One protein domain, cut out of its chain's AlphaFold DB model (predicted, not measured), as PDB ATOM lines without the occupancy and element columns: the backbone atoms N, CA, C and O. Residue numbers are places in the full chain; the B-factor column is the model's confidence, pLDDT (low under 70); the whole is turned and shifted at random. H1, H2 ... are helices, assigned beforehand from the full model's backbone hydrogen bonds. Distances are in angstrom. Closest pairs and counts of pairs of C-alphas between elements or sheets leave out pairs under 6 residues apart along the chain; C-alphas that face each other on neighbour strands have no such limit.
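AT A GLANCE: This is residues 5 to 129 of the 148 residues of an uncharacterized protein of Novosphingobium sp. GV013 (UniProt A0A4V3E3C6). Three helices, H2, H3 and H4, form an up-and-down bundle, their centres making a triangle; H1 packs on H3 at one side of it, and H5 packs slantwise on the last turns of H4 at another, with H6 covering H5 farther out. The printed part has 125 residues with six named helices, H1 to H6 in chain order, and no named strand; the class is all helix. The whole is compact, with a radius of gyration of the C-alphas of 15.6 A, and elongated, spanning 51 by 31 by 23 A.

IN THESE COORDINATES: H1, residues 5 to 14, begins at C-alpha 5 (-17.211, 47.282, 24.220) and is 14.3 A long. H2, residues 21 to 34, is 20.5 A long. H3, residues 38 to 61, is the longest helix, 34.5 A from C-alpha 38 (-17.773, 32.868, 22.504) to C-alpha 61. H4, residues 67 to 85, is 27.2 A long. H5, residues 94 to 106, is 18.1 A long. H6, residues 114 to 126, is 18.2 A long and ends at C-alpha 126 (-33.384, 14.358, 24.545).

HOW THE PARTS SIT: H3 and H4 are the hubs, touching 3 helices each. H2 and H3 form a hairpin, opposite ways at a shallow tilt of 11 degrees; their closest C-alphas, of His 32 and Arg 41, are 6.1 A apart. H3 and H4 form a hairpin at a shallow tilt of 6 degrees, touching through residues 52 to 56 and 69 to 73; the closest C-alphas are those of Arg 56 and Ile 69, 6.5 A. H2 touches H4, the same way at a shallow tilt of 9 degrees, closest at the C-alphas of Arg 33 and Thr 83, 6.6 A. H1 touches H3, the same way at a shallow tilt of 20 degrees, closest at the C-alphas of Val 6 and Leu 44, 6.2 A. H1 and H2 are near each other. H4, with residues 81 to 85 alone, touches H5 in a hairpin at a steep tilt of 45 degrees; the C-alphas of Ala 85 and Leu 97 are the closest, 5.0 A. H5 and H6 form a hairpin at a steep tilt of 40 degrees, closest at the C-alphas of Gln 98 and Ala 119, 4.9 A. H4 and H6 are close but not clearly touching. H3 and H6 are apart. Every O i to N i+4 pair is within hydrogen-bond range in H1, H3, H5 and H6; in H2 9 of 10 are, in H4 14 of 15.

THE WHOLE: The C-alphas farthest apart are those of Glu 62 and Thr 129, 52.1 A. The printed part has no cut and no long link. Mean pLDDT of the printed part is 86.3; residues 14 to 19, 87 to 89 and 126 to 129 are under 70.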
ATOM      1  N   ARG A   5     -16.344  46.873  23.106       85.12
ATOM      2  CA  ARG A   5     -17.211  47.282  24.220       85.12
ATOM      3  C   ARG A   5     -16.848  46.545  25.505       85.12
ATOM      4  O   ARG A   5     -16.872  47.160  26.567       85.12
ATOM      5  N   VAL A   6     -16.451  45.273  25.417       80.50
ATOM      6  CA  VAL A   6     -15.987  44.491  26.576       80.50
ATOM      7  C   VAL A   6     -14.688  45.087  27.118       80.50
ATOM      8  O   VAL A   6     -14.583  45.351  28.315       80.50
ATOM      9  N   THR A   7     -13.736  45.400  26.235       81.19
ATOM     10  CA  THR A   7     -12.466  46.044  26.608       81.19
ATOM     11  C   THR A   7     -12.684  47.426  27.232       81.19
ATOM     12  O   THR A   7     -12.081  47.748  28.255       81.19
ATOM     13  N   TYR A   8     -13.579  48.233  26.653       82.38
ATOM     14  CA  TYR A   8     -13.938  49.546  27.193       82.38
ATOM     15  C   TYR A   8     -14.533  49.446  28.603       82.38
ATOM     16  O   TYR A   8     -14.135  50.193  29.499       82.38
ATOM     17  N   LEU A   9     -15.462  48.509  28.818       80.75
ATOM     18  CA  LEU A   9     -16.059  48.287  30.132       80.75
ATOM     19  C   LEU A   9     -15.011  47.830  31.150       80.75
ATOM     20  O   LEU A   9     -14.986  48.371  32.250       80.75
ATOM     21  N   ALA A  10     -14.115  46.912  30.780       79.12
ATOM     22  CA  ALA A  10     -13.038  46.464  31.662       79.12
ATOM     23  C   ALA A  10     -12.165  47.635  32.152       79.12
ATOM     24  O   ALA A  10     -11.922  47.750  33.352       79.12
ATOM     25  N   GLY A  11     -11.774  48.549  31.254       76.19
ATOM     26  CA  GLY A  11     -11.041  49.764  31.630       76.19
ATOM     27  C   GLY A  11     -11.856  50.690  32.540       76.19
ATOM     28  O   GLY A  11     -11.366  51.147  33.567       76.19
ATOM     29  N   ARG A  12     -13.138  50.898  32.224       76.25
ATOM     30  CA  ARG A  12     -14.033  51.759  33.014       76.25
ATOM     31  C   ARG A  12     -14.303  51.234  34.429       76.25
ATOM     32  O   ARG A  12     -14.547  52.036  35.324       76.25
ATOM     33  N   TYR A  13     -14.298  49.917  34.631       70.25
ATOM     34  CA  TYR A  13     -14.485  49.303  35.952       70.25
ATOM     35  C   TYR A  13     -13.193  49.178  36.763       70.25
ATOM     36  O   TYR A  13     -13.262  48.945  37.974       70.25
ATOM     37  N   ALA A  14     -12.033  49.333  36.119       67.50
ATOM     38  CA  ALA A  14     -10.751  49.405  36.805       67.50
ATOM     39  C   ALA A  14     -10.595  50.732  37.575       67.50
ATOM     40  O   ALA A  14     -10.097  50.712  38.701       67.50
ATOM     41  N   ASP A  15     -11.090  51.848  37.027       60.81
ATOM     42  CA  ASP A  15     -11.016  53.169  37.666       60.81
ATOM     43  C   ASP A  15     -12.035  53.348  38.812       60.81
ATOM     44  O   ASP A  15     -13.202  52.957  38.739       60.81
ATOM     45  N   GLU A  16     -11.577  53.950  39.913       50.06
ATOM     46  CA  GLU A  16     -12.142  53.864  41.271       50.06
ATOM     47  C   GLU A  16     -13.561  54.424  41.487       50.06
ATOM     48  O   GLU A  16     -14.162  54.166  42.532       50.06
ATOM     49  N   ALA A  17     -14.165  55.093  40.506       55.97
ATOM     50  CA  ALA A  17     -15.554  55.558  40.562       55.97
ATOM     51  C   ALA A  17     -16.529  54.524  39.967       55.97
ATOM     52  O   ALA A  17     -17.373  54.854  39.128       55.97
ATOM     53  N   ALA A  18     -16.389  53.257  40.371       52.41
ATOM     54  CA  ALA A  18     -17.215  52.173  39.853       52.41
ATOM     55  C   ALA A  18     -18.709  52.532  40.017       52.41
ATOM     56  O   ALA A  18     -19.143  52.849  41.132       52.41
ATOM     57  N   PRO A  19     -19.516  52.508  38.936       58.94
ATOM     58  CA  PRO A  19     -20.950  52.709  39.066       58.94
ATOM     59  C   PRO A  19     -21.527  51.671  40.034       58.94
ATOM     60  O   PRO A  19     -20.969  50.583  40.173       58.94
ATOM     61  N   ALA A  20     -22.646  52.002  40.689       76.81
ATOM     62  CA  ALA A  20     -23.345  51.072  41.576       76.81
ATOM     63  C   ALA A  20     -23.428  49.679  40.925       76.81
ATOM     64  O   ALA A  20     -23.795  49.586  39.750       76.81
ATOM     65  N   PHE A  21     -23.053  48.634  41.668       81.75
ATOM     66  CA  PHE A  21     -22.918  47.255  41.182       81.75
ATOM     67  C   PHE A  21     -24.089  46.818  40.287       81.75
ATOM     68  O   PHE A  21     -23.870  46.261  39.214       81.75
ATOM     69  N   ASP A  22     -25.319  47.186  40.650       83.12
ATOM     70  CA  ASP A  22     -26.522  46.881  39.871       83.12
ATOM     71  C   ASP A  22     -26.500  47.454  38.453       83.12
ATOM     72  O   ASP A  22     -26.889  46.783  37.497       83.12
ATOM     73  N   ARG A  23     -26.006  48.685  38.283       83.31
ATOM     74  CA  ARG A  23     -25.873  49.301  36.960       83.31
ATOM     75  C   ARG A  23     -24.856  48.538  36.121       83.31
ATOM     76  O   ARG A  23     -25.121  48.277  34.953       83.31
ATOM     77  N   CYS A  24     -23.733  48.151  36.728       83.25
ATOM     78  CA  CYS A  24     -22.721  47.338  36.062       83.25
ATOM     79  C   CYS A  24     -23.298  46.008  35.584       83.25
ATOM     80  O   CYS A  24     -23.256  45.695  34.393       83.25
ATOM     81  N   ARG A  25     -23.920  45.277  36.509       88.25
ATOM     82  CA  ARG A  25     -24.587  44.004  36.254       88.25
ATOM     83  C   ARG A  25     -25.572  44.105  35.089       88.25
ATOM     84  O   ARG A  25     -25.486  43.312  34.156       88.25
ATOM     85  N   LEU A  26     -26.480  45.082  35.112       88.31
ATOM     86  CA  LEU A  26     -27.488  45.242  34.058       88.31
ATOM     87  C   LEU A  26     -26.858  45.538  32.691       88.31
ATOM     88  O   LEU A  26     -27.302  44.983  31.687       88.31
ATOM     89  N   THR A  27     -25.805  46.360  32.642       88.69
ATOM     90  CA  THR A  27     -25.066  46.627  31.400       88.69
ATOM     91  C   THR A  27     -24.387  45.371  30.861       88.69
ATOM     92  O   THR A  27     -24.473  45.106  29.664       88.69
ATOM     93  N   LEU A  28     -23.748  44.577  31.723       90.12
ATOM     94  CA  LEU A  28     -23.091  43.335  31.314       90.12
ATOM     95  C   LEU A  28     -24.110  42.304  30.810       90.12
ATOM     96  O   LEU A  28     -23.894  41.704  29.761       90.12
ATOM     97  N   ILE A  29     -25.258  42.158  31.481       89.81
ATOM     98  CA  ILE A  29     -26.343  41.268  31.036       89.81
ATOM     99  C   ILE A  29     -26.886  41.684  29.667       89.81
ATOM    100  O   ILE A  29     -27.083  40.831  28.800       89.81
ATOM    101  N   ALA A  30     -27.120  42.982  29.457       89.88
ATOM    102  CA  ALA A  30     -27.582  43.489  28.169       89.88
ATOM    103  C   ALA A  30     -26.557  43.202  27.063       89.88
ATOM    104  O   ALA A  30     -26.910  42.628  26.036       89.88
ATOM    105  N   LEU A  31     -25.281  43.507  27.312       90.81
ATOM    106  CA  LEU A  31     -24.216  43.291  26.340       90.81
ATOM    107  C   LEU A  31     -24.020  41.800  26.024       90.81
ATOM    108  O   LEU A  31     -23.866  41.455  24.858       90.81
ATOM    109  N   HIS A  32     -24.109  40.905  27.013       92.12
ATOM    110  CA  HIS A  32     -24.002  39.457  26.793       92.12
ATOM    111  C   HIS A  32     -24.991  38.942  25.734       92.12
ATOM    112  O   HIS A  32     -24.641  38.075  24.937       92.12
ATOM    113  N   ARG A  33     -26.215  39.487  25.701       87.69
ATOM    114  CA  ARG A  33     -27.258  39.102  24.731       87.69
ATOM    115  C   ARG A  33     -26.925  39.507  23.296       87.69
ATOM    116  O   ARG A  33     -27.436  38.899  22.365       87.69
ATOM    117  N   GLU A  34     -26.096  40.529  23.126       89.12
ATOM    118  CA  GLU A  34     -25.699  41.054  21.818       89.12
ATOM    119  C   GLU A  34     -24.422  40.398  21.283       89.12
ATOM    120  O   GLU A  34     -24.124  40.498  20.093       89.12
ATOM    121  N   LEU A  35     -23.649  39.738  22.151       87.88
ATOM    122  CA  LEU A  35     -22.417  39.070  21.756       87.88
ATOM    123  C   LEU A  35     -22.733  37.776  21.012       87.88
ATOM    124  O   LEU A  35     -23.455  36.908  21.508       87.88
ATOM    125  N   THR A  36     -22.145  37.624  19.832       83.12
ATOM    126  CA  THR A  36     -22.266  36.420  19.000       83.12
ATOM    127  C   THR A  36     -21.061  35.498  19.136       83.12
ATOM    128  O   THR A  36     -21.200  34.294  18.938       83.12
ATOM    129  N   ASP A  37     -19.894  36.030  19.514       89.50
ATOM    130  CA  ASP A  37     -18.666  35.258  19.646       89.50
ATOM    131  C   ASP A  37     -18.425  34.773  21.083       89.50
ATOM    132  O   ASP A  37     -18.564  35.510  22.061       89.50
ATOM    133  N   GLU A  38     -18.017  33.509  21.208       88.50
ATOM    134  CA  GLU A  38     -17.773  32.868  22.504       88.50
ATOM    135  C   GLU A  38     -16.656  33.562  23.294       88.50
ATOM    136  O   GLU A  38     -16.767  33.727  24.507       88.50
ATOM    137  N   LYS A  39     -15.598  34.030  22.620       90.75
ATOM    138  CA  LYS A  39     -14.449  34.646  23.294       90.75
ATOM    139  C   LYS A  39     -14.851  35.918  24.041       90.75
ATOM    140  O   LYS A  39     -14.448  36.098  25.191       90.75
ATOM    141  N   SER A  40     -15.645  36.786  23.418       90.81
ATOM    142  CA  SER A  40     -16.164  37.990  24.070       90.81
ATOM    143  C   SER A  40     -17.163  37.656  25.171       90.81
ATOM    144  O   SER A  40     -17.136  38.318  26.206       90.81
ATOM    145  N   ARG A  41     -18.014  36.631  24.995       90.81
ATOM    146  CA  ARG A  41     -18.941  36.188  26.054       90.81
ATOM    147  C   ARG A  41     -18.183  35.738  27.295       90.81
ATOM    148  O   ARG A  41     -18.477  36.218  28.384       90.81
ATOM    149  N   VAL A  42     -17.166  34.895  27.125       91.31
ATOM    150  CA  VAL A  42     -16.322  34.426  28.232       91.31
ATOM    151  C   VAL A  42     -15.630  35.600  28.922       91.31
ATOM    152  O   VAL A  42     -15.734  35.724  30.139       91.31
ATOM    153  N   ALA A  43     -15.014  36.511  28.162       91.44
ATOM    154  CA  ALA A  43     -14.372  37.700  28.730       91.44
ATOM    155  C   ALA A  43     -15.362  38.594  29.506       91.44
ATOM    156  O   ALA A  43     -15.025  39.156  30.548       91.44
ATOM    157  N   LEU A  44     -16.603  38.706  29.027       92.69
ATOM    158  CA  LEU A  44     -17.655  39.458  29.705       92.69
ATOM    159  C   LEU A  44     -18.115  38.774  31.001       92.69
ATOM    160  O   LEU A  44     -18.325  39.459  32.003       92.69
ATOM    161  N   ILE A  45     -18.245  37.444  31.010       92.88
ATOM    162  CA  ILE A  45     -18.574  36.670  32.217       92.88
ATOM    163  C   ILE A  45     -17.448  36.795  33.256       92.88
ATOM    164  O   ILE A  45     -17.725  36.950  34.445       92.88
ATOM    165  N   GLU A  46     -16.184  36.783  32.831       91.19
ATOM    166  CA  GLU A  46     -15.035  37.011  33.719       91.19
ATOM    167  C   GLU A  46     -15.052  38.421  34.323       91.19
ATOM    168  O   GLU A  46     -14.863  38.580  35.531       91.19
ATOM    169  N   LEU A  47     -15.367  39.440  33.516       90.56
ATOM    170  CA  LEU A  47     -15.550  40.806  34.007       90.56
ATOM    171  C   LEU A  47     -16.701  40.892  35.022       90.56
ATOM    172  O   LEU A  47     -16.552  41.501  36.081       90.56
ATOM    173  N   TYR A  48     -17.830  40.241  34.738       91.81
ATOM    174  CA  TYR A  48     -18.957  40.149  35.667       91.81
ATOM    175  C   TYR A  48     -18.566  39.474  36.992       91.81
ATOM    176  O   TYR A  48     -18.934  39.961  38.069       91.81
ATOM    177  N   ALA A  49     -17.803  38.379  36.930       90.44
ATOM    178  CA  ALA A  49     -17.314  37.677  38.110       90.44
ATOM    179  C   ALA A  49     -16.422  38.592  38.962       90.44
ATOM    180  O   ALA A  49     -16.671  38.730  40.158       90.44
ATOM    181  N   ALA A  50     -15.482  39.310  38.339       88.88
ATOM    182  CA  ALA A  50     -14.622  40.269  39.028       88.88
ATOM    183  C   ALA A  50     -15.422  41.402  39.701       88.88
ATOM    184  O   ALA A  50     -15.156  41.764  40.851       88.88
ATOM    185  N   CYS A  51     -16.444  41.943  39.027       88.25
ATOM    186  CA  CYS A  51     -17.332  42.947  39.618       88.25
ATOM    187  C   CYS A  51     -18.118  42.394  40.817       88.25
ATOM    188  O   CYS A  51     -18.249  43.077  41.836       88.25
ATOM    189  N   SER A  52     -18.609  41.159  40.714       89.88
ATOM    190  CA  SER A  52     -19.347  40.486  41.789       89.88
ATOM    191  C   SER A  52     -18.456  40.192  42.995       89.88
ATOM    192  O   SER A  52     -18.860  40.437  44.130       89.88
ATOM    193  N   ASP A  53     -17.222  39.743  42.765       90.88
ATOM    194  CA  ASP A  53     -16.242  39.481  43.824       90.88
ATOM    195  C   ASP A  53     -15.838  40.769  44.553       90.88
ATOM    196  O   ASP A  53     -15.683  40.776  45.782       90.88
ATOM    197  N   ARG A  54     -15.741  41.889  43.825       88.69
ATOM    198  CA  ARG A  54     -15.502  43.214  44.412       88.69
ATOM    199  C   ARG A  54     -16.661  43.660  45.307       88.69
ATOM    200  O   ARG A  54     -16.405  44.094  46.431       88.69
ATOM    201  N   GLU A  55     -17.913  43.542  44.857       90.31
ATOM    202  CA  GLU A  55     -19.074  43.908  45.689       90.31
ATOM    203  C   GLU A  55     -19.223  42.965  46.889       90.31
ATOM    204  O   GLU A  55     -19.456  43.419  48.007       90.31
ATOM    205  N   ARG A  56     -18.976  41.663  46.708       92.00
ATOM    206  CA  ARG A  56     -18.945  40.697  47.813       92.00
ATOM    207  C   ARG A  56     -17.898  41.075  48.861       92.00
ATOM    208  O   ARG A  56     -18.204  41.118  50.051       92.00
ATOM    209  N   SER A  57     -16.681  41.411  48.429       91.69
ATOM    210  CA  SER A  57     -15.599  41.868  49.314       91.69
ATOM    211  C   SER A  57     -15.966  43.158  50.048       91.69
ATOM    212  O   SER A  57     -15.667  43.318  51.235       91.69
ATOM    213  N   ARG A  58     -16.669  44.070  49.368       90.00
ATOM    214  CA  ARG A  58     -17.205  45.289  49.974       90.00
ATOM    215  C   ARG A  58     -18.246  44.974  51.051       90.00
ATOM    216  O   ARG A  58     -18.134  45.534  52.139       90.00
ATOM    217  N   CYS A  59     -19.195  44.073  50.789       91.94
ATOM    218  CA  CYS A  59     -20.171  43.630  51.788       91.94
ATOM    219  C   CYS A  59     -19.481  43.062  53.033       91.94
ATOM    220  O   CYS A  59     -19.825  43.462  54.141       91.94
ATOM    221  N   ILE A  60     -18.459  42.216  52.858       93.88
ATOM    222  CA  ILE A  60     -17.676  41.654  53.972       93.88
ATOM    223  C   ILE A  60     -17.030  42.770  54.801       93.88
ATOM    224  O   ILE A  60     -17.193  42.811  56.021       93.88
ATOM    225  N   ARG A  61     -16.334  43.707  54.146       94.56
ATOM    226  CA  ARG A  61     -15.670  44.838  54.813       94.56
ATOM    227  C   ARG A  61     -16.655  45.726  55.575       94.56
ATOM    228  O   ARG A  61     -16.345  46.195  56.663       94.56
ATOM    229  N   GLU A  62     -17.836  45.942  55.008       93.56
ATOM    230  CA  GLU A  62     -18.906  46.762  55.586       93.56
ATOM    231  C   GLU A  62     -19.820  45.973  56.542       93.56
ATOM    232  O   GLU A  62     -20.795  46.527  57.043       93.56
ATOM    233  N   ARG A  63     -19.519  44.691  56.811       94.12
ATOM    234  CA  ARG A  63     -20.329  43.776  57.640       94.12
ATOM    235  C   ARG A  63     -21.792  43.665  57.184       94.12
ATOM    236  O   ARG A  63     -22.694  43.465  57.996       94.12
ATOM    237  N   ARG A  64     -22.029  43.787  55.877       93.81
ATOM    238  CA  ARG A  64     -23.321  43.540  55.229       93.81
ATOM    239  C   ARG A  64     -23.468  42.047  54.894       93.81
ATOM    240  O   ARG A  64     -22.459  41.391  54.625       93.81
ATOM    241  N   PRO A  65     -24.699  41.503  54.871       92.06
ATOM    242  CA  PRO A  65     -24.936  40.120  54.462       92.06
ATOM    243  C   PRO A  65     -24.484  39.886  53.013       92.06
ATOM    244  O   PRO A  65     -24.730  40.716  52.134       92.06
ATOM    245  N   VAL A  66     -23.832  38.748  52.766       93.88
ATOM    246  CA  VAL A  66     -23.300  38.366  51.440       93.88
ATOM    247  C   VAL A  66     -24.268  37.481  50.659       93.88
ATOM    248  O   VAL A  66     -24.222  37.442  49.431       93.88
ATOM    249  N   GLU A  67     -25.202  36.830  51.353       94.00
ATOM    250  CA  GLU A  67     -26.173  35.899  50.783       94.00
ATOM    251  C   GLU A  67     -26.999  36.493  49.630       94.00
ATOM    252  O   GLU A  67     -27.291  35.750  48.689       94.00
ATOM    253  N   PRO A  68     -27.401  37.784  49.642       91.56
ATOM    254  CA  PRO A  68     -28.089  38.385  48.501       91.56
ATOM    255  C   PRO A  68     -27.217  38.447  47.240       91.56
ATOM    256  O   PRO A  68     -27.704  38.134  46.156       91.56
ATOM    257  N   ILE A  69     -25.933  38.792  47.379       90.25
ATOM    258  CA  ILE A  69     -24.986  38.865  46.255       90.25
ATOM    259  C   ILE A  69     -24.721  37.469  45.696       90.25
ATOM    260  O   ILE A  69     -24.785  37.271  44.484       90.25
ATOM    261  N   ASP A  70     -24.510  36.481  46.567       91.31
ATOM    262  CA  ASP A  70     -24.262  35.099  46.146       91.31
ATOM    263  C   ASP A  70     -25.489  34.506  45.418       91.31
ATOM    264  O   ASP A  70     -25.356  33.862  44.372       91.31
ATOM    265  N   ARG A  71     -26.709  34.791  45.905       91.81
ATOM    266  CA  ARG A  71     -27.956  34.411  45.215       91.81
ATOM    267  C   ARG A  71     -28.112  35.106  43.867       91.81
ATOM    268  O   ARG A  71     -28.525  34.456  42.904       91.81
ATOM    269  N   GLN A  72     -27.790  36.396  43.794       91.62
ATOM    270  CA  GLN A  72     -27.865  37.162  42.553       91.62
ATOM    271  C   GLN A  72     -26.891  36.612  41.508       91.62
ATOM    272  O   GLN A  72     -27.296  36.354  40.377       91.62
ATOM    273  N   ARG A  73     -25.651  36.320  41.913       92.12
ATOM    274  CA  ARG A  73     -24.637  35.692  41.057       92.12
ATOM    275  C   ARG A  73     -25.098  34.352  40.501       92.12
ATOM    276  O   ARG A  73     -24.972  34.100  39.306       92.12
ATOM    277  N   ALA A  74     -25.681  33.503  41.345       93.00
ATOM    278  CA  ALA A  74     -26.215  32.218  40.905       93.00
ATOM    279  C   ALA A  74     -27.419  32.362  39.953       93.00
ATOM    280  O   ALA A  74     -27.635  31.503  39.099       93.00
ATOM    281  N   ALA A  75     -28.237  33.409  40.093       93.19
ATOM    282  CA  ALA A  75     -29.307  33.707  39.143       93.19
ATOM    283  C   ALA A  75     -28.749  34.190  37.797       93.19
ATOM    284  O   ALA A  75     -29.083  33.610  36.769       93.19
ATOM    285  N   ASP A  76     -27.829  35.150  37.812       94.38
ATOM    286  CA  ASP A  76     -27.261  35.726  36.590       94.38
ATOM    287  C   ASP A  76     -26.472  34.694  35.778       94.38
ATOM    288  O   ASP A  76     -26.605  34.639  34.560       94.38
ATOM    289  N   MET A  77     -25.711  33.813  36.439       94.50
ATOM    290  CA  MET A  77     -25.009  32.728  35.744       94.50
ATOM    291  C   MET A  77     -25.963  31.759  35.045       94.50
ATOM    292  O   MET A  77     -25.654  31.283  33.952       94.50
ATOM    293  N   ARG A  78     -27.133  31.488  35.635       94.44
ATOM    294  CA  ARG A  78     -28.172  30.692  34.967       94.44
ATOM    295  C   ARG A  78     -28.707  31.419  33.741       94.44
ATOM    296  O   ARG A  78     -28.822  30.802  32.686       94.44
ATOM    297  N   ASP A  79     -28.966  32.717  33.859       93.06
ATOM    298  CA  ASP A  79     -29.462  33.534  32.750       93.06
ATOM    299  C   ASP A  79     -28.446  33.635  31.607       93.06
ATOM    300  O   ASP A  79     -28.843  33.560  30.442       93.06
ATOM    301  N   PHE A  80     -27.145  33.742  31.902       93.56
ATOM    302  CA  PHE A  80     -26.093  33.687  30.884       93.56
ATOM    303  C   PHE A  80     -26.111  32.354  30.134       93.56
ATOM    304  O   PHE A  80     -26.159  32.359  28.905       93.56
ATOM    305  N   CYS A  81     -26.169  31.230  30.860       93.81
ATOM    306  CA  CYS A  81     -26.228  29.898  30.253       93.81
ATOM    307  C   CYS A  81     -27.468  29.727  29.365       93.81
ATOM    308  O   CYS A  81     -27.362  29.245  28.241       93.81
ATOM    309  N   LEU A  82     -28.641  30.148  29.849       92.62
ATOM    310  CA  LEU A  82     -29.893  30.065  29.092       92.62
ATOM    311  C   LEU A  82     -29.870  30.967  27.857       92.62
ATOM    312  O   LEU A  82     -30.282  30.542  26.782       92.62
ATOM    313  N   THR A  83     -29.364  32.194  27.995       90.62
ATOM    314  CA  THR A  83     -29.227  33.137  26.877       90.62
ATOM    315  C   THR A  83     -28.326  32.555  25.795       90.62
ATOM    316  O   THR A  83     -28.669  32.605  24.617       90.62
ATOM    317  N   GLU A  84     -27.187  31.983  26.186       90.75
ATOM    318  CA  GLU A  84     -26.241  31.381  25.251       90.75
ATOM    319  C   GLU A  84     -26.834  30.140  24.567       90.75
ATOM    320  O   GLU A  84     -26.739  30.023  23.348       90.75
ATOM    321  N   ALA A  85     -27.542  29.286  25.311       89.88
ATOM    322  CA  ALA A  85     -28.217  28.099  24.779       89.88
ATOM    323  C   ALA A  85     -29.469  28.403  23.926       89.88
ATOM    324  O   ALA A  85     -30.027  27.495  23.316       89.88
ATOM    325  N   THR A  86     -29.925  29.660  23.898       87.12
ATOM    326  CA  THR A  86     -31.047  30.127  23.057       87.12
ATOM    327  C   THR A  86     -30.554  30.919  21.838       87.12
ATOM    328  O   THR A  86     -31.349  31.301  20.981       87.12
ATOM    329  N   ALA A  87     -29.256  31.232  21.746       68.31
ATOM    330  CA  ALA A  87     -28.728  32.164  20.751       68.31
ATOM    331  C   ALA A  87     -28.943  31.653  19.311       68.31
ATOM    332  O   ALA A  87     -28.189  30.822  18.816       68.31
ATOM    333  N   GLY A  88     -29.959  32.201  18.635       62.12
ATOM    334  CA  GLY A  88     -30.336  31.851  17.259       62.12
ATOM    335  C   GLY A  88     -31.710  31.186  17.120       62.12
ATOM    336  O   GLY A  88     -32.211  31.088  16.000       62.12
ATOM    337  N   GLU A  89     -32.357  30.799  18.225       69.56
ATOM    338  CA  GLU A  89     -33.649  30.099  18.231       69.56
ATOM    339  C   GLU A  89     -34.658  30.714  19.222       69.56
ATOM    340  O   GLU A  89     -34.357  31.639  19.974       69.56
ATOM    341  N   ARG A  90     -35.907  30.222  19.207       79.94
ATOM    342  CA  ARG A  90     -36.948  30.585  20.197       79.94
ATOM    343  C   ARG A  90     -36.966  29.658  21.416       79.94
ATOM    344  O   ARG A  90     -37.711  29.912  22.360       79.94
ATOM    345  N   SER A  91     -36.195  28.578  21.369       85.69
ATOM    346  CA  SER A  91     -36.131  27.531  22.383       85.69
ATOM    347  C   SER A  91     -34.695  27.318  22.837       85.69
ATOM    348  O   SER A  91     -33.757  27.555  22.086       85.69
ATOM    349  N   VAL A  92     -34.550  26.859  24.076       87.12
ATOM    350  CA  VAL A  92     -33.266  26.441  24.640       87.12
ATOM    351  C   VAL A  92     -32.905  25.078  24.056       87.12
ATOM    352  O   VAL A  92     -33.694  24.144  24.210       87.12
ATOM    353  N   ASP A  93     -31.725  24.950  23.448       88.88
ATOM    354  CA  ASP A  93     -31.167  23.645  23.084       88.88
ATOM    355  C   ASP A  93     -30.609  22.955  24.350       88.88
ATOM    356  O   ASP A  93     -29.663  23.463  24.966       88.88
ATOM    357  N   PRO A  94     -31.171  21.805  24.777       89.88
ATOM    358  CA  PRO A  94     -30.710  21.085  25.963       89.88
ATOM    359  C   PRO A  94     -29.248  20.621  25.884       89.88
ATOM    360  O   PRO A  94     -28.579  20.572  26.919       89.88
ATOM    361  N   PHE A  95     -28.738  20.290  24.693       88.75
ATOM    362  CA  PHE A  95     -27.350  19.853  24.510       88.75
ATOM    363  C   PHE A  95     -26.381  21.005  24.662       88.75
ATOM    364  O   PHE A  95     -25.403  20.896  25.409       88.75
ATOM    365  N   GLU A  96     -26.672  22.119  23.998       90.56
ATOM    366  CA  GLU A  96     -25.874  23.326  24.157       90.56
ATOM    367  C   GLU A  96     -25.927  23.817  25.601       90.56
ATOM    368  O   GLU A  96     -24.880  24.109  26.177       90.56
ATOM    369  N   LEU A  97     -27.101  23.790  26.243       92.88
ATOM    370  CA  LEU A  97     -27.218  24.134  27.657       92.88
ATOM    371  C   LEU A  97     -26.324  23.249  28.536       92.88
ATOM    372  O   LEU A  97     -25.596  23.774  29.377       92.88
ATOM    373  N   GLN A  98     -26.335  21.926  28.345       94.38
ATOM    374  CA  GLN A  98     -25.455  21.023  29.092       94.38
ATOM    375  C   GLN A  98     -23.974  21.323  28.821       94.38
ATOM    376  O   GLN A  98     -23.180  21.376  29.767       94.38
ATOM    377  N   ARG A  99     -23.589  21.531  27.556       93.69
ATOM    378  CA  ARG A  99     -22.209  21.854  27.156       93.69
ATOM    379  C   ARG A  99     -21.727  23.131  27.842       93.69
ATOM    380  O   ARG A  99     -20.648  23.137  28.435       93.69
ATOM    381  N   ILE A 100     -22.543  24.182  27.802       94.19
ATOM    382  CA  ILE A 100     -22.266  25.479  28.425       94.19
ATOM    383  C   ILE A 100     -22.158  25.319  29.942       94.19
ATOM    384  O   ILE A 100     -21.149  25.702  30.524       94.19
ATOM    385  N   VAL A 101     -23.129  24.672  30.592       95.38
ATOM    386  CA  VAL A 101     -23.096  24.445  32.047       95.38
ATOM    387  C   VAL A 101     -21.858  23.653  32.469       95.38
ATOM    388  O   VAL A 101     -21.211  24.003  33.456       95.38
ATOM    389  N   THR A 102     -21.481  22.626  31.708       95.06
ATOM    390  CA  THR A 102     -20.270  21.834  31.969       95.06
ATOM    391  C   THR A 102     -19.011  22.696  31.862       95.06
ATOM    392  O   THR A 102     -18.139  22.618  32.729       95.06
ATOM    393  N   ARG A 103     -18.933  23.565  30.843       94.50
ATOM    394  CA  ARG A 103     -17.845  24.543  30.678       94.50
ATOM    395  C   ARG A 103     -17.761  25.486  31.880       94.50
ATOM    396  O   ARG A 103     -16.673  25.696  32.413       94.50
ATOM    397  N   GLU A 104     -18.890  26.031  32.325       93.94
ATOM    398  CA  GLU A 104     -18.936  26.980  33.443       93.94
ATOM    399  C   GLU A 104     -18.602  26.334  34.797       93.94
ATOM    400  O   GLU A 104     -17.945  26.962  35.633       93.94
ATOM    401  N   LEU A 105     -18.998  25.072  35.004       94.19
ATOM    402  CA  LEU A 105     -18.600  24.275  36.168       94.19
ATOM    403  C   LEU A 105     -17.093  23.998  36.168       94.19
ATOM    404  O   LEU A 105     -16.431  24.228  37.178       94.19
ATOM    405  N   ALA A 106     -16.537  23.553  35.036       92.50
ATOM    406  CA  ALA A 106     -15.107  23.266  34.906       92.50
ATOM    407  C   ALA A 106     -14.239  24.520  35.102       92.50
ATOM    408  O   ALA A 106     -13.143  24.440  35.652       92.50
ATOM    409  N   ALA A 107     -14.747  25.685  34.698       90.56
ATOM    410  CA  ALA A 107     -14.092  26.970  34.912       90.56
ATOM    411  C   ALA A 107     -14.277  27.542  36.333       90.56
ATOM    412  O   ALA A 107     -13.775  28.628  36.618       90.56
ATOM    413  N   GLY A 108     -15.024  26.867  37.216       89.75
ATOM    414  CA  GLY A 108     -15.298  27.336  38.579       89.75
ATOM    415  C   GLY A 108     -16.190  28.580  38.653       89.75
ATOM    416  O   GLY A 108     -16.274  29.221  39.700       89.75
ATOM    417  N   ARG A 109     -16.863  28.946  37.554       89.19
ATOM    418  CA  ARG A 109     -17.749  30.122  37.483       89.19
ATOM    419  C   ARG A 109     -19.170  29.810  37.941       89.19
ATOM    420  O   ARG A 109     -19.913  30.721  38.307       89.19
ATOM    421  N   MET A 110     -19.527  28.527  37.971       92.06
ATOM    422  CA  MET A 110     -20.805  28.020  38.455       92.06
ATOM    423  C   MET A 110     -20.596  26.963  39.546       92.06
ATOM    424  O   MET A 110     -19.608  26.236  39.534       92.06
ATOM    425  N   ALA A 111     -21.543  26.864  40.482       90.75
ATOM    426  CA  ALA A 111     -21.578  25.813  41.495       90.75
ATOM    427  C   ALA A 111     -22.621  24.741  41.146       90.75
ATOM    428  O   ALA A 111     -23.632  25.026  40.495       90.75
ATOM    429  N   LEU A 112     -22.400  23.516  41.634       92.44
ATOM    430  CA  LEU A 112     -23.376  22.433  41.528       92.44
ATOM    431  C   LEU A 112     -24.702  22.838  42.183       92.44
ATOM    432  O   LEU A 112     -24.738  23.371  43.292       92.44
ATOM    433  N   SER A 113     -25.808  22.603  41.482       92.62
ATOM    434  CA  SER A 113     -27.144  22.991  41.928       92.62
ATOM    435  C   SER A 113     -28.234  22.160  41.246       92.62
ATOM    436  O   SER A 113     -27.978  21.367  40.343       92.62
ATOM    437  N   ARG A 114     -29.498  22.385  41.624       92.75
ATOM    438  CA  ARG A 114     -30.644  21.788  40.913       92.75
ATOM    439  C   ARG A 114     -30.677  22.166  39.431       92.75
ATOM    440  O   ARG A 114     -31.147  21.383  38.620       92.75
ATOM    441  N   PHE A 115     -30.175  23.350  39.081       93.00
ATOM    442  CA  PHE A 115     -30.108  23.786  37.689       93.00
ATOM    443  C   PHE A 115     -29.076  22.988  36.891       93.00
ATOM    444  O   PHE A 115     -29.362  22.587  35.769       93.00
ATOM    445  N   THR A 116     -27.903  22.712  37.467       92.38
ATOM    446  CA  THR A 116     -26.865  21.940  36.768       92.38
ATOM    447  C   THR A 116     -27.322  20.501  36.536       92.38
ATOM    448  O   THR A 116     -27.159  19.981  35.438       92.38
ATOM    449  N   ALA A 117     -27.995  19.905  37.528       91.44
ATOM    450  CA  ALA A 117     -28.625  18.593  37.386       91.44
ATOM    451  C   ALA A 117     -29.745  18.586  36.328       91.44
ATOM    452  O   ALA A 117     -29.899  17.615  35.596       91.44
ATOM    453  N   LEU A 118     -30.515  19.676  36.215       91.62
ATOM    454  CA  LEU A 118     -31.555  19.814  35.193       91.62
ATOM    455  C   LEU A 118     -30.965  19.900  33.783       91.62
ATOM    456  O   LEU A 118     -31.497  19.267  32.876       91.62
ATOM    457  N   ALA A 119     -29.876  20.648  33.593       90.38
ATOM    458  CA  ALA A 119     -29.197  20.734  32.301       90.38
ATOM    459  C   ALA A 119     -28.666  19.360  31.854       90.38
ATOM    460  O   ALA A 119     -28.856  18.961  30.706       90.38
ATOM    461  N   GLU A 120     -28.069  18.606  32.779       90.12
ATOM    462  CA  GLU A 120     -27.601  17.239  32.535       90.12
ATOM    463  C   GLU A 120     -28.752  16.278  32.202       90.12
ATOM    464  O   GLU A 120     -28.704  15.577  31.188       90.12
ATOM    465  N   ALA A 121     -29.816  16.284  33.009       88.62
ATOM    466  CA  ALA A 121     -30.988  15.444  32.781       88.62
ATOM    467  C   ALA A 121     -31.692  15.781  31.458       88.62
ATOM    468  O   ALA A 121     -32.125  14.876  30.748       88.62
ATOM    469  N   GLY A 122     -31.775  17.067  31.100       84.12
ATOM    470  CA  GLY A 122     -32.338  17.519  29.830       84.12
ATOM    471  C   GLY A 122     -31.623  16.877  28.644       84.12
ATOM    472  O   GLY A 122     -32.255  16.197  27.837       84.12
ATOM    473  N   ALA A 123     -30.300  16.997  28.574       84.50
ATOM    474  CA  ALA A 123     -29.527  16.373  27.503       84.50
ATOM    475  C   ALA A 123     -29.625  14.834  27.497       84.50
ATOM    476  O   ALA A 123     -29.677  14.220  26.429       84.50
ATOM    477  N   ALA A 124     -29.706  14.197  28.670       83.69
ATOM    478  CA  ALA A 124     -29.879  12.747  28.774       83.69
ATOM    479  C   ALA A 124     -31.234  12.264  28.222       83.69
ATOM    480  O   ALA A 124     -31.287  11.229  27.559       83.69
ATOM    481  N   VAL A 125     -32.316  13.016  28.460       81.62
ATOM    482  CA  VAL A 125     -33.670  12.687  27.977       81.62
ATOM    483  C   VAL A 125     -33.805  12.914  26.474       81.62
ATOM    484  O   VAL A 125     -34.437  12.114  25.788       81.62
ATOM    485  N   PHE A 126     -33.215  13.989  25.949       66.62
ATOM    486  CA  PHE A 126     -33.384  14.358  24.545       66.62
ATOM    487  C   PHE A 126     -32.488  13.566  23.574       66.62
ATOM    488  O   PHE A 126     -32.808  13.521  22.389       66.62
ATOM    489  N   GLY A 127     -31.453  12.863  24.065       54.59
ATOM    490  CA  GLY A 127     -30.569  11.980  23.282       54.59
ATOM    491  C   GLY A 127     -29.750  12.701  22.194       54.59
ATOM    492  O   GLY A 127     -30.211  13.658  21.589       54.59
ATOM    493  N   ARG A 128     -28.518  12.257  21.887       52.50
ATOM    494  CA  ARG A 128     -27.619  12.875  20.866       52.50
ATOM    495  C   ARG A 128     -28.187  12.938  19.428       52.50
ATOM    496  O   ARG A 128     -27.488  13.315  18.494       52.50
ATOM    497  N   THR A 129     -29.441  12.557  19.239       50.12
ATOM    498  CA  THR A 129     -30.157  12.472  17.974       50.12
ATOM    499  C   THR A 129     -31.587  12.946  18.181       50.12
ATOM    500  O   THR A 129     -32.524  12.153  18.155       50.12
TER     501      THR A 129